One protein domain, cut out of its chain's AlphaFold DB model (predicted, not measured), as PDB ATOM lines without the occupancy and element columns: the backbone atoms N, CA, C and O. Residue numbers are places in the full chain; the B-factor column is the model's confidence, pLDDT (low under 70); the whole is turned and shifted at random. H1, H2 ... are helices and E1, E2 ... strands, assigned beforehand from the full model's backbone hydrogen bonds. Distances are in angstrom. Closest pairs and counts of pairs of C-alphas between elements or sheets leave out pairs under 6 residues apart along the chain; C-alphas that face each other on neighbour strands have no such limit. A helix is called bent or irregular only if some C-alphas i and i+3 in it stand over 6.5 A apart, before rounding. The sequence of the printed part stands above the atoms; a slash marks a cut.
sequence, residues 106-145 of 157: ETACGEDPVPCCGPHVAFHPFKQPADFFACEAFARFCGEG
ATOM      1  N   GLU A 106      52.741-125.342 -18.726       90.31
ATOM      2  CA  GLU A 106      53.890-125.916 -19.423       90.31
ATOM      3  C   GLU A 106      53.493-126.865 -20.565       90.31
ATOM      4  O   GLU A 106      52.831-127.888 -20.374       90.31
ATOM      5  N   THR A 107      54.047-126.601 -21.749       91.44
ATOM      6  CA  THR A 107      53.953-127.470 -22.933       91.44
ATOM      7  C   THR A 107      54.425-128.907 -22.699       91.44
ATOM      8  O   THR A 107      53.750-129.851 -23.104       91.44
ATOM      9  N   ALA A 108      55.545-129.110 -22.001       86.00
ATOM     10  CA  ALA A 108      56.042-130.434 -21.626       86.00
ATOM     11  C   ALA A 108      55.113-131.184 -20.647       86.00
ATOM     12  O   ALA A 108      55.187-132.409 -20.561       86.00
ATOM     13  N   CYS A 109      54.214-130.476 -19.957       85.50
ATOM     14  CA  CYS A 109      53.171-131.054 -19.117       85.50
ATOM     15  C   CYS A 109      51.848-131.277 -19.877       85.50
ATOM     16  O   CYS A 109      50.939-131.937 -19.368       85.50
ATOM     17  N   GLY A 110      51.771-130.822 -21.133       87.56
ATOM     18  CA  GLY A 110      50.609-130.951 -22.011       87.56
ATOM     19  C   GLY A 110      49.680-129.737 -22.016       87.56
ATOM     20  O   GLY A 110      48.523-129.886 -22.404       87.56
ATOM     21  N   GLU A 111      50.154-128.569 -21.586       90.06
ATOM     22  CA  GLU A 111      49.368-127.332 -21.536       90.06
ATOM     23  C   GLU A 111      49.706-126.356 -22.671       90.06
ATOM     24  O   GLU A 111      50.739-126.482 -23.333       90.06
ATOM     25  N   ASP A 112      48.829-125.368 -22.875       92.88
ATOM     26  CA  ASP A 112      49.065-124.231 -23.764       92.88
ATOM     27  C   ASP A 112      49.295-122.956 -22.931       92.88
ATOM     28  O   ASP A 112      48.342-122.378 -22.401       92.88
ATOM     29  N   PRO A 113      50.555-122.524 -22.769       92.12
ATOM     30  CA  PRO A 113      50.913-121.398 -21.919       92.12
ATOM     31  C   PRO A 113      50.592-120.046 -22.564       92.12
ATOM     32  O   PRO A 113      50.705-119.033 -21.886       92.12
ATOM     33  N   VAL A 114      50.243-119.979 -23.855       92.12
ATOM     34  CA  VAL A 114      49.927-118.723 -24.552       92.12
ATOM     35  C   VAL A 114      48.439-118.405 -24.355       92.12
ATOM     36  O   VAL A 114      47.604-119.295 -24.484       92.12
ATOM     37  N   PRO A 115      48.049-117.148 -24.072       91.56
ATOM     38  CA  PRO A 115      48.852-115.919 -24.028       91.56
ATOM     39  C   PRO A 115      49.389-115.559 -22.631       91.56
ATOM     40  O   PRO A 115      49.530-114.389 -22.321       91.56
ATOM     41  N   CYS A 116      49.679-116.526 -21.767       94.38
ATOM     42  CA  CYS A 116      50.078-116.316 -20.370       94.38
ATOM     43  C   CYS A 116      48.970-115.739 -19.488       94.38
ATOM     44  O   CYS A 116      49.204-114.930 -18.595       94.38
ATOM     45  N   CYS A 117      47.737-116.168 -19.744       90.56
ATOM     46  CA  CYS A 117      46.571-115.774 -18.973       90.56
ATOM     47  C   CYS A 117      46.041-116.975 -18.193       90.56
ATOM     48  O   CYS A 117      45.783-118.031 -18.768       90.56
ATOM     49  N   GLY A 118      45.862-116.823 -16.883       86.94
ATOM     50  CA  GLY A 118      45.332-117.881 -16.029       86.94
ATOM     51  C   GLY A 118      45.764-117.723 -14.573       86.94
ATOM     52  O   GLY A 118      46.466-116.772 -14.241       86.94
ATOM     53  N   PRO A 119      45.352-118.653 -13.698       87.56
ATOM     54  CA  PRO A 119      45.692-118.624 -12.276       87.56
ATOM     55  C   PRO A 119      47.108-119.151 -11.962       87.56
ATOM     56  O   PRO A 119      47.454-119.284 -10.790       87.56
ATOM     57  N   HIS A 120      47.899-119.495 -12.980       91.88
ATOM     58  CA  HIS A 120      49.246-120.045 -12.830       91.88
ATOM     59  C   HIS A 120      50.234-118.977 -12.340       91.88
ATOM     60  O   HIS A 120      50.084-117.789 -12.621       91.88
ATOM     61  N   VAL A 121      51.269-119.412 -11.623       92.69
ATOM     62  CA  VAL A 121      52.344-118.544 -11.114       92.69
ATOM     63  C   VAL A 121      53.472-118.395 -12.136       92.69
ATOM     64  O   VAL A 121      54.150-117.370 -12.160       92.69
ATOM     65  N   ALA A 122      53.672-119.400 -12.987       94.62
ATOM     66  CA  ALA A 122      54.698-119.398 -14.020       94.62
ATOM     67  C   ALA A 122      54.169-119.971 -15.341       94.62
ATOM     68  O   ALA A 122      53.254-120.796 -15.354       94.62
ATOM     69  N   PHE A 123      54.793-119.552 -16.443       95.31
ATOM     70  CA  PHE A 123      54.495-120.011 -17.796       95.31
ATOM     71  C   PHE A 123      55.808-120.312 -18.542       95.31
ATOM     72  O   PHE A 123      56.772-119.552 -18.437       95.31
ATOM     73  N   HIS A 124      55.861-121.401 -19.307       95.31
ATOM     74  CA  HIS A 124      57.029-121.826 -20.098       95.31
ATOM     75  C   HIS A 124      56.548-122.361 -21.459       95.31
ATOM     76  O   HIS A 124      55.516-123.031 -21.456       95.31
ATOM     77  N   PRO A 125      57.213-122.070 -22.613       94.00
ATOM     78  CA  PRO A 125      58.673-122.060 -22.815       94.00
ATOM     79  C   PRO A 125      59.317-120.767 -23.350       94.00
ATOM     80  O   PRO A 125      60.137-120.812 -24.270       94.00
ATOM     81  N   PHE A 126      58.993-119.607 -22.789       94.94
ATOM     82  CA  PHE A 126      59.457-118.312 -23.308       94.94
ATOM     83  C   PHE A 126      60.952-118.048 -23.032       94.94
ATOM     84  O   PHE A 126      61.323-117.422 -22.042       94.94
ATOM     85  N   LYS A 127      61.831-118.547 -23.911       92.31
ATOM     86  CA  LYS A 127      63.301-118.465 -23.762       92.31
ATOM     87  C   LYS A 127      63.929-117.210 -24.366       92.31
ATOM     88  O   LYS A 127      65.067-116.889 -24.034       92.31
ATOM     89  N   GLN A 128      63.234-116.531 -25.278       96.81
ATOM     90  CA  GLN A 128      63.716-115.270 -25.839       96.81
ATOM     91  C   GLN A 128      63.241-114.100 -24.974       96.81
ATOM     92  O   GLN A 128      62.089-114.114 -24.540       96.81
ATOM     93  N   PRO A 129      64.064-113.053 -24.772       97.00
ATOM     94  CA  PRO A 129      63.649-111.883 -23.999       97.00
ATOM     95  C   PRO A 129      62.344-111.258 -24.505       97.00
ATOM     96  O   PRO A 129      61.484-110.910 -23.704       97.00
ATOM     97  N   ALA A 130      62.170-111.159 -25.828       97.56
ATOM     98  CA  ALA A 130      60.953-110.611 -26.429       97.56
ATOM     99  C   ALA A 130      59.702-111.429 -26.059       97.56
ATOM    100  O   ALA A 130      58.691-110.853 -25.664       97.56
ATOM    101  N   ASP A 131      59.798-112.757 -26.122       96.06
ATOM    102  CA  ASP A 131      58.696-113.662 -25.792       96.06
ATOM    103  C   ASP A 131      58.372-113.629 -24.293       96.06
ATOM    104  O   ASP A 131      57.203-113.616 -23.906       96.06
ATOM    105  N   PHE A 132      59.404-113.559 -23.443       95.88
ATOM    106  CA  PHE A 132      59.244-113.404 -21.998       95.88
ATOM    107  C   PHE A 132      58.483-112.118 -21.657       95.88
ATOM    108  O   PHE A 132      57.492-112.171 -20.934       95.88
ATOM    109  N   PHE A 133      58.901-110.969 -22.202       97.38
ATOM    110  CA  PHE A 133      58.240-109.693 -21.915       97.38
ATOM    111  C   PHE A 133      56.825-109.618 -22.495       97.38
ATOM    112  O   PHE A 133      55.955-109.010 -21.879       97.38
ATOM    113  N   ALA A 134      56.565-110.254 -23.640       96.69
ATOM    114  CA  ALA A 134      55.212-110.354 -24.181       96.69
ATOM    115  C   ALA A 134      54.289-111.164 -23.252       96.69
ATOM    116  O   ALA A 134      53.183-110.723 -22.942       96.69
ATOM    117  N   CYS A 135      54.769-112.313 -22.772       96.25
ATOM    118  CA  CYS A 135      54.067-113.161 -21.811       96.25
ATOM    119  C   CYS A 135      53.802-112.433 -20.484       96.25
ATOM    120  O   CYS A 135      52.677-112.413 -19.991       96.25
ATOM    121  N   GLU A 136      54.826-111.785 -19.927       95.56
ATOM    122  CA  GLU A 136      54.740-111.053 -18.663       95.56
ATOM    123  C   GLU A 136      53.755-109.879 -18.742       95.56
ATOM    124  O   GLU A 136      52.888-109.739 -17.874       95.56
ATOM    125  N   ALA A 137      53.811-109.098 -19.827       95.44
ATOM    126  CA  ALA A 137      52.889-107.991 -20.055       95.44
ATOM    127  C   ALA A 137      51.433-108.472 -20.157       95.44
ATOM    128  O   ALA A 137      50.529-107.853 -19.589       95.44
ATOM    129  N   PHE A 138      51.196-109.595 -20.843       95.44
ATOM    130  CA  PHE A 138      49.854-110.159 -20.968       95.44
ATOM    131  C   PHE A 138      49.348-110.748 -19.642       95.44
ATOM    132  O   PHE A 138      48.192-110.529 -19.274       95.44
ATOM    133  N   ALA A 139      50.215-111.423 -18.881       94.38
ATOM    134  CA  ALA A 139      49.885-111.947 -17.558       94.38
ATOM    135  C   ALA A 139      49.463-110.829 -16.592       94.38
ATOM    136  O   ALA A 139      48.452-110.964 -15.897       94.38
ATOM    137  N   ARG A 140      50.174-109.690 -16.600       93.06
ATOM    138  CA  ARG A 140      49.787-108.493 -15.831       93.06
ATOM    139  C   ARG A 140      48.412-107.974 -16.234       93.06
ATOM    140  O   ARG A 140      47.555-107.801 -15.371       93.06
ATOM    141  N   PHE A 141      48.186-107.789 -17.535       91.75
ATOM    142  CA  PHE A 141      46.900-107.324 -18.056       91.75
ATOM    143  C   PHE A 141      45.735-108.232 -17.622       91.75
ATOM    144  O   PHE A 141      44.690-107.748 -17.187       91.75
ATOM    145  N   CYS A 142      45.922-109.553 -17.683       89.12
ATOM    146  CA  CYS A 142      44.932-110.513 -17.200       89.12
ATOM    147  C   CYS A 142      44.696-110.423 -15.686       89.12
ATOM    148  O   CYS A 142      43.543-110.398 -15.249       89.12
ATOM    149  N   GLY A 143      45.764-110.351 -14.885       84.12
ATOM    150  CA  GLY A 143      45.687-110.289 -13.421       84.12
ATOM    151  C   GLY A 143      44.991-109.032 -12.887       84.12
ATOM    152  O   GLY A 143      44.320-109.089 -11.859       84.12
ATOM    153  N   GLU A 144      45.073-107.919 -13.617       84.50
ATOM    154  CA  GLU A 144      44.385-106.659 -13.301       84.50
ATOM    155  C   GLU A 144      42.896-106.657 -13.707       84.50
ATOM    156  O   GLU A 144      42.197-105.657 -13.543       84.50
ATOM    157  N   GLY A 145      42.376-107.782 -14.211       74.06
ATOM    158  CA  GLY A 145      40.981-107.927 -14.626       74.06
ATOM    159  C   GLY A 145      40.709-107.523 -16.076       74.06
ATOM    160  O   GLY A 145      39.543-107.474 -16.473       74.06
TER     161      GLY A 145
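This is residues 106 to 145 of the 157 residues of the protein "Hypothetical protein" of Brandtodinium nutricula (UniProt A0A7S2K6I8). One straight helix, H1, makes one side of this small domain, and the chain before it winds in loops on the other side, with the short strand E1 set in those loops. The first residues, 106 to 110, curl at the end of the loops far from H1. The printed part has 40 residues with one named strand and one named helix, in the order E1, H1; the class is mostly helix, though under half of the residues are in named elements. The whole is compact, with a radius of gyration of the C-alphas of 9.7 A, and it spans 28 by 22 by 13 A along its three main axes.

The printed part begins with C-alpha 106 at (53.890, -125.916, -19.423). Residues 106 to 121 hold no named element. E1 is residues 122 to 124, with C-alpha 122 at (54.698, -119.398, -14.020). H1 is residues 129 to 143, 20.9 A from first to last C-alpha, and ends with C-alpha 143 at (45.687, -110.289, -13.421).

E1 pairs with no named strand. A tight link of 4 residues joins E1 to H1. The closest C-alphas of E1 and H1 are those of Phe 123 and Cys 135, 8.0 A apart, and their centres are 10.4 A apart. H1 is not bent, and every O i to N i+4 pair inside it is within hydrogen-bond range.

The two C-alphas farthest apart are those of Ala 108 and Gly 145, at 28.0 A. The C-alphas of Glu 106 and Gly 145, the first and last printed residues, are 22.7 A apart. The printed part has no cut. Its mean pLDDT is 92.0, and no printed residue is under 70.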